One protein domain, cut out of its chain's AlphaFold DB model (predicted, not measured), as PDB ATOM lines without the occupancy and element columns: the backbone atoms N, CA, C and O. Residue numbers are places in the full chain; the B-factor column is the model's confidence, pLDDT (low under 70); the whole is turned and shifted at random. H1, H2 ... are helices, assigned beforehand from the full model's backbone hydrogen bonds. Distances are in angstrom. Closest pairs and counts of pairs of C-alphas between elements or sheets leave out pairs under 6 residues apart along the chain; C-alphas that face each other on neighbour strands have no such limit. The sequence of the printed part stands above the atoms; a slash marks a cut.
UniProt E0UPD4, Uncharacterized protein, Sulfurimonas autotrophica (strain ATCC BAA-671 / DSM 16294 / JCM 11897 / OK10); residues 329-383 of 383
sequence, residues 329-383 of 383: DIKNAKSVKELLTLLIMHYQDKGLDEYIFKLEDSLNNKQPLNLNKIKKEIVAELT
ATOM      1  N   ASP A 329      36.298 135.621  47.680       81.31
ATOM      2  CA  ASP A 329      36.077 135.080  46.342       81.31
ATOM      3  C   ASP A 329      34.990 133.983  46.326       81.31
ATOM      4  O   ASP A 329      34.030 134.091  45.560       81.31
ATOM      5  N   ILE A 330      35.037 133.024  47.261       82.50
ATOM      6  CA  ILE A 330      33.995 131.993  47.443       82.50
ATOM      7  C   ILE A 330      32.658 132.631  47.849       82.50
ATOM      8  O   ILE A 330      31.602 132.328  47.282       82.50
ATOM      9  N   LYS A 331      32.687 133.573  48.802       81.06
ATOM     10  CA  LYS A 331      31.483 134.283  49.276       81.06
ATOM     11  C   LYS A 331      30.794 135.057  48.146       81.06
ATOM     12  O   LYS A 331      29.560 135.053  48.061       81.06
ATOM     13  N   ASN A 332      31.568 135.651  47.239       83.19
ATOM     14  CA  ASN A 332      31.059 136.534  46.190       83.19
ATOM     15  C   ASN A 332      30.637 135.837  44.888       83.19
ATOM     16  O   ASN A 332      29.968 136.486  44.085       83.19
ATOM     17  N   ALA A 333      30.954 134.554  44.681       84.06
ATOM     18  CA  ALA A 333      30.619 133.838  43.442       84.06
ATOM     19  C   ALA A 333      29.104 133.853  43.155       84.06
ATOM     20  O   ALA A 333      28.307 133.350  43.942       84.06
ATOM     21  N   LYS A 334      28.642 134.439  42.051       83.62
ATOM     22  CA  LYS A 334      27.203 134.714  41.853       83.62
ATOM     23  C   LYS A 334      26.430 133.530  41.287       83.62
ATOM     24  O   LYS A 334      25.205 133.514  41.368       83.62
ATOM     25  N   SER A 335      27.128 132.542  40.733       84.25
ATOM     26  CA  SER A 335      26.516 131.366  40.115       84.25
ATOM     27  C   SER A 335      27.201 130.064  40.524       84.25
ATOM     28  O   SER A 335      28.365 130.052  40.918       84.25
ATOM     29  N   VAL A 336      26.471 128.953  40.386       84.38
ATOM     30  CA  VAL A 336      26.980 127.593  40.642       84.38
ATOM     31  C   VAL A 336      28.196 127.291  39.759       84.38
ATOM     32  O   VAL A 336      29.200 126.792  40.252       84.38
ATOM     33  N   LYS A 337      28.152 127.680  38.475       85.94
ATOM     34  CA  LYS A 337      29.255 127.482  37.518       85.94
ATOM     35  C   LYS A 337      30.503 128.283  37.885       85.94
ATOM     36  O   LYS A 337      31.615 127.778  37.764       85.94
ATOM     37  N   GLU A 338      30.317 129.527  38.317       87.44
ATOM     38  CA  GLU A 338      31.418 130.387  38.754       87.44
ATOM     39  C   GLU A 338      32.084 129.823  40.012       87.44
ATOM     40  O   GLU A 338      33.305 129.701  40.043       87.44
ATOM     41  N   LEU A 339      31.287 129.397  40.999       88.69
ATOM     42  CA  LEU A 339      31.814 128.779  42.213       88.69
ATOM     43  C   LEU A 339      32.563 127.476  41.905       88.69
ATOM     44  O   LEU A 339      33.682 127.305  42.370       88.69
ATOM     45  N   LEU A 340      31.989 126.594  41.084       87.31
ATOM     46  CA  LEU A 340      32.628 125.339  40.684       87.31
ATOM     47  C   LEU A 340      33.990 125.575  40.018       87.31
ATOM     48  O   LEU A 340      34.988 124.971  40.401       87.31
ATOM     49  N   THR A 341      34.033 126.492  39.049       86.19
ATOM     50  CA  THR A 341      35.270 126.823  38.326       86.19
ATOM     51  C   THR A 341      36.338 127.335  39.291       86.19
ATOM     52  O   THR A 341      37.499 126.946  39.197       86.19
ATOM     53  N   LEU A 342      35.933 128.175  40.246       88.31
ATOM     54  CA  LEU A 342      36.822 128.744  41.250       88.31
ATOM     55  C   LEU A 342      37.407 127.675  42.180       88.31
ATOM     56  O   LEU A 342      38.604 127.709  42.458       88.31
ATOM     57  N   LEU A 343      36.598 126.706  42.620       87.00
ATOM     58  CA  LEU A 343      37.074 125.607  43.464       87.00
ATOM     59  C   LEU A 343      38.053 124.693  42.721       87.00
ATOM     60  O   LEU A 343      39.111 124.393  43.264       87.00
ATOM     61  N   ILE A 344      37.754 124.322  41.473       84.62
ATOM     62  CA  ILE A 344      38.649 123.486  40.655       84.62
ATOM     63  C   ILE A 344      39.973 124.208  40.380       84.62
ATOM     64  O   ILE A 344      41.037 123.609  40.458       84.62
ATOM     65  N   MET A 345      39.940 125.503  40.061       84.62
ATOM     66  CA  MET A 345      41.160 126.220  39.680       84.62
ATOM     67  C   MET A 345      42.059 126.584  40.863       84.62
ATOM     68  O   MET A 345      43.273 126.690  40.684       84.62
ATOM     69  N   HIS A 346      41.487 126.840  42.043       82.94
ATOM     70  CA  HIS A 346      42.230 127.464  43.144       82.94
ATOM     71  C   HIS A 346      42.199 126.696  44.470       82.94
ATOM     72  O   HIS A 346      43.012 127.009  45.337       82.94
ATOM     73  N   TYR A 347      41.308 125.715  44.642       81.25
ATOM     74  CA  TYR A 347      41.107 125.010  45.918       81.25
ATOM     75  C   TYR A 347      41.020 123.478  45.766       81.25
ATOM     76  O   TYR A 347      40.574 122.792  46.685       81.25
ATOM     77  N   GLN A 348      41.444 122.923  44.626       75.56
ATOM     78  CA  GLN A 348      41.347 121.488  44.321       75.56
ATOM     79  C   GLN A 348      42.154 120.604  45.289       75.56
ATOM     80  O   GLN A 348      41.788 119.464  45.543       75.56
ATOM     81  N   ASP A 349      43.227 121.129  45.878       77.56
ATOM     82  CA  ASP A 349      44.078 120.429  46.847       77.56
ATOM     83  C   ASP A 349      43.542 120.482  48.291       77.56
ATOM     84  O   ASP A 349      44.173 119.953  49.207       77.56
ATOM     85  N   LYS A 350      42.381 121.116  48.517       79.94
ATOM     86  CA  LYS A 350      41.804 121.350  49.852       79.94
ATOM     87  C   LYS A 350      40.750 120.328  50.283       79.94
ATOM     88  O   LYS A 350      40.065 120.564  51.270       79.94
ATOM     89  N   GLY A 351      40.618 119.209  49.571       78.56
ATOM     90  CA  GLY A 351      39.713 118.116  49.953       78.56
ATOM     91  C   GLY A 351      38.224 118.435  49.786       78.56
ATOM     92  O   GLY A 351      37.387 117.800  50.415       78.56
ATOM     93  N   LEU A 352      37.876 119.401  48.930       84.81
ATOM     94  CA  LEU A 352      36.492 119.834  48.691       84.81
ATOM     95  C   LEU A 352      35.764 119.012  47.612       84.81
ATOM     96  O   LEU A 352      34.767 119.474  47.050       84.81
ATOM     97  N   ASP A 353      36.249 117.807  47.311       83.56
ATOM     98  CA  ASP A 353      35.782 116.974  46.197       83.56
ATOM     99  C   ASP A 353      34.274 116.687  46.271       83.56
ATOM    100  O   ASP A 353      33.579 116.708  45.255       83.56
ATOM    101  N   GLU A 354      33.732 116.514  47.482       84.88
ATOM    102  CA  GLU A 354      32.297 116.298  47.690       84.88
ATOM    103  C   GLU A 354      31.456 117.517  47.263       84.88
ATOM    104  O   GLU A 354      30.388 117.373  46.660       84.88
ATOM    105  N   TYR A 355      31.935 118.736  47.530       85.94
ATOM    106  CA  TYR A 355      31.237 119.963  47.140       85.94
ATOM    107  C   TYR A 355      31.381 120.249  45.652       85.94
ATOM    108  O   TYR A 355      30.419 120.699  45.031       85.94
ATOM    109  N   ILE A 356      32.549 119.959  45.074       85.25
ATOM    110  CA  ILE A 356      32.775 120.038  43.627       85.25
ATOM    111  C   ILE A 356      31.788 119.103  42.916       85.25
ATOM    112  O   ILE A 356      31.047 119.557  42.043       85.25
ATOM    113  N   PHE A 357      31.664 117.855  43.379       83.94
ATOM    114  CA  PHE A 357      30.713 116.890  42.830       83.94
ATOM    115  C   PHE A 357      29.253 117.357  42.957       83.94
ATOM    116  O   PHE A 357      28.499 117.314  41.987       83.94
ATOM    117  N   LYS A 358      28.844 117.882  44.122       84.19
ATOM    118  CA  LYS A 358      27.487 118.434  44.327       84.19
ATOM    119  C   LYS A 358      27.179 119.616  43.398       84.19
ATOM    120  O   LYS A 358      26.048 119.760  42.931       84.19
ATOM    121  N   LEU A 359      28.163 120.481  43.145       86.69
ATOM    122  CA  LEU A 359      28.019 121.624  42.239       86.69
ATOM    123  C   LEU A 359      27.929 121.167  40.772       86.69
ATOM    124  O   LEU A 359      27.103 121.702  40.029       86.69
ATOM    125  N   GLU A 360      28.719 120.169  40.368       84.38
ATOM    126  CA  GLU A 360      28.649 119.546  39.038       84.38
ATOM    127  C   GLU A 360      27.311 118.846  38.794       84.38
ATOM    128  O   GLU A 360      26.681 119.060  37.756       84.38
ATOM    129  N   ASP A 361      26.837 118.063  39.764       84.75
ATOM    130  CA  ASP A 361      25.569 117.339  39.663       84.75
ATOM    131  C   ASP A 361      24.378 118.300  39.541       84.75
ATOM    132  O   ASP A 361      23.519 118.137  38.674       84.75
ATOM    133  N   SER A 362      24.366 119.387  40.322       82.50
ATOM    134  CA  SER A 362      23.333 120.423  40.207       82.50
ATOM    135  C   SER A 362      23.315 121.096  38.828       82.50
ATOM    136  O   SER A 362      22.236 121.381  38.302       82.50
ATOM    137  N   LEU A 363      24.483 121.324  38.216       82.00
ATOM    138  CA  LEU A 363      24.590 121.902  36.873       82.00
ATOM    139  C   LEU A 363      24.108 120.937  35.784       82.00
ATOM    140  O   LEU A 363      23.388 121.358  34.875       82.00
ATOM    141  N   ASN A 364      24.485 119.663  35.883       79.88
ATOM    142  CA  ASN A 364      24.218 118.666  34.849       79.88
ATOM    143  C   ASN A 364      22.791 118.102  34.935       79.88
ATOM    144  O   ASN A 364      22.106 118.000  33.917       79.88
ATOM    145  N   ASN A 365      22.310 117.819  36.146       73.75
ATOM    146  CA  ASN A 365      21.007 117.194  36.399       73.75
ATOM    147  C   ASN A 365      19.917 118.195  36.829       73.75
ATOM    148  O   ASN A 365      18.806 117.795  37.175       73.75
ATOM    149  N   LYS A 366      20.210 119.507  36.779       69.19
ATOM    150  CA  LYS A 366      19.302 120.630  37.102       69.19
ATOM    151  C   LYS A 366      18.604 120.504  38.464       69.19
ATOM    152  O   LYS A 366      17.479 120.981  38.634       69.19
ATOM    153  N   GLN A 367      19.260 119.885  39.444       71.06
ATOM    154  CA  GLN A 367      18.717 119.811  40.796       71.06
ATOM    155  C   GLN A 367      18.776 121.182  41.491       71.06
ATOM    156  O   GLN A 367      19.788 121.888  41.373       71.06
ATOM    157  N   PRO A 368      17.721 121.578  42.232       70.69
ATOM    158  CA  PRO A 368      17.687 122.857  42.926       70.69
ATOM    159  C   PRO A 368      18.702 122.866  44.073       70.69
ATOM    160  O   PRO A 368      18.571 122.133  45.051       70.69
ATOM    161  N   LEU A 369      19.706 123.735  43.963       79.06
ATOM    162  CA  LEU A 369      20.810 123.833  44.911       79.06
ATOM    163  C   LEU A 369      20.847 125.220  45.554       79.06
ATOM    164  O   LEU A 369      20.851 126.245  44.869       79.06
ATOM    165  N   ASN A 370      20.907 125.269  46.887       83.75
ATOM    166  CA  ASN A 370      21.039 126.535  47.601       83.75
ATOM    167  C   ASN A 370      22.512 126.964  47.663       83.75
ATOM    168  O   ASN A 370      23.249 126.593  48.580       83.75
ATOM    169  N   LEU A 371      22.916 127.786  46.694       84.50
ATOM    170  CA  LEU A 371      24.289 128.274  46.548       84.50
ATOM    171  C   LEU A 371      24.822 128.970  47.814       84.50
ATOM    172  O   LEU A 371      25.985 128.805  48.170       84.50
ATOM    173  N   ASN A 372      23.979 129.718  48.530       83.81
ATOM    174  CA  ASN A 372      24.406 130.432  49.737       83.81
ATOM    175  C   ASN A 372      24.690 129.493  50.911       83.81
ATOM    176  O   ASN A 372      25.542 129.805  51.740       83.81
ATOM    177  N   LYS A 373      23.986 128.359  50.987       86.81
ATOM    178  CA  LYS A 373      24.242 127.341  52.008       86.81
ATOM    179  C   LYS A 373      25.587 126.658  51.753       86.81
ATOM    180  O   LYS A 373      26.425 126.635  52.644       86.81
ATOM    181  N   ILE A 374      25.831 126.238  50.513       85.69
ATOM    182  CA  ILE A 374      27.066 125.537  50.124       85.69
ATOM    183  C   ILE A 374      28.301 126.414  50.285       85.69
ATOM    184  O   ILE A 374      29.306 125.962  50.816       85.69
ATOM    185  N   LYS A 375      28.223 127.697  49.924       87.44
ATOM    186  CA  LYS A 375      29.325 128.633  50.188       87.44
ATOM    187  C   LYS A 375      29.697 128.710  51.667       87.44
ATOM    188  O   LYS A 375      30.871 128.854  51.978       87.44
ATOM    189  N   LYS A 376      28.714 128.667  52.574       85.88
ATOM    190  CA  LYS A 376      28.978 128.717  54.019       85.88
ATOM    191  C   LYS A 376      29.642 127.437  54.512       85.88
ATOM    192  O   LYS A 376      30.554 127.537  55.318       85.88
ATOM    193  N   GLU A 377      29.197 126.285  54.021       86.75
ATOM    194  CA  GLU A 377      29.779 124.980  54.353       86.75
ATOM    195  C   GLU A 377      31.231 124.893  53.865       86.75
ATOM    196  O   GLU A 377      32.120 124.647  54.669       86.75
ATOM    197  N   ILE A 378      31.495 125.254  52.603       86.56
ATOM    198  CA  ILE A 378      32.857 125.281  52.046       86.56
ATOM    199  C   ILE A 378      33.773 126.217  52.843       86.56
ATOM    200  O   ILE A 378      34.896 125.855  53.170       86.56
ATOM    201  N   VAL A 379      33.310 127.431  53.163       85.50
ATOM    202  CA  VAL A 379      34.115 128.367  53.961       85.50
ATOM    203  C   VAL A 379      34.381 127.797  55.353       85.50
ATOM    204  O   VAL A 379      35.494 127.943  55.837       85.50
ATOM    205  N   ALA A 380      33.404 127.142  55.985       84.44
ATOM    206  CA  ALA A 380      33.589 126.529  57.299       84.44
ATOM    207  C   ALA A 380      34.559 125.339  57.282       84.44
ATOM    208  O   ALA A 380      35.169 125.064  58.303       84.44
ATOM    209  N   GLU A 381      34.699 124.649  56.152       82.75
ATOM    210  CA  GLU A 381      35.631 123.526  56.004       82.75
ATOM    211  C   GLU A 381      37.054 123.971  55.631       82.75
ATOM    212  O   GLU A 381      38.027 123.285  55.929       82.75
ATOM    213  N   LEU A 382      37.184 125.147  55.008       79.62
ATOM    214  CA  LEU A 382      38.466 125.772  54.674       79.62
ATOM    215  C   LEU A 382      39.060 126.633  55.801       79.62
ATOM    216  O   LEU A 382      40.228 127.019  55.696       79.62
ATOM    217  N   THR A 383      38.261 126.975  56.818       74.81
ATOM    218  CA  THR A 383      38.685 127.741  58.004       74.81
ATOM    219  C   THR A 383      38.964 126.786  59.150       74.81
ATOM    220  O   THR A 383      40.015 126.951  59.809       74.81
TER     221      THR A 383
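What this domain is: This is residues 329 to 383 of the 383 residues of an uncharacterized protein of Sulfurimonas autotrophica (strain ATCC BAA-671 / DSM 16294 / JCM 11897 / OK10) (UniProt E0UPD4). Three helices of similar length, H2, H3 and H4, lie side by side as a small bundle with their centres in a triangle, and the short H1 sits beside H2 and H4. H2 and H3 form a helical hairpin, while H4 runs alongside both more loosely, the same way as H2. The printed part has 55 residues with four named helices, in the order H1, H2, H3, H4, and no named strand; the class is all helix. The whole is compact, with a radius of gyration of the C-alphas of 10.1 A, and elongated, spanning 29 by 18 by 15 A.

Where its parts are: H1 is residues 329 to 332, beginning at C-alpha 329 at (36.077, 135.080, 46.342). H2 is residues 336 to 346, 15.5 A from first to last C-alpha. H3, the longest, is residues 353 to 365, 17.7 A long, from C-alpha 353 at (35.782, 116.974, 46.197). H4 is residues 371 to 382, 16.5 A long, ending at C-alpha 382 at (38.466, 125.772, 54.674).

How they stand to each other: H1 touches H4, and H4 touches H1 with residues 375 to 379 alone; their closest C-alphas, those of Lys 331 and Lys 375, are 6.1 A apart. H1 and H2 are close but not clearly touching, with the C-alphas of Ile 330 and Leu 339 closest at 6.5 A. H1 and H3 are apart. H2 touches H3, closest at the C-alphas of Leu 340 and Ile 356, 6.1 A, and the two run opposite ways at a shallow tilt of 34 degrees, only just short of steep. H4 is close to but not clearly touching H2, closest at the C-alphas of Val 336 and Leu 371, 6.5 A, at a shallow tilt of 19 degrees, the same way. H4 is also close to but not clearly touching H3, closest at the C-alphas of Tyr 355 and Ile 378, 7.4 A, at a shallow tilt of 16 degrees, opposite ways. In H2, H3 and H4 every O i to N i+4 pair is within hydrogen-bond range; H1 is too short for such a pair.

The domain as a whole: The C-alphas of Asn 365 and Thr 383 are the two farthest apart, 29.8 A. The printed part has no cut and ends at the chain's last residue. The links from H1 to H2 and from H3 to H4 are tight, and that from H2 to H3 is short. Mean pLDDT of the printed part is 82.8; residue 366 is under 70.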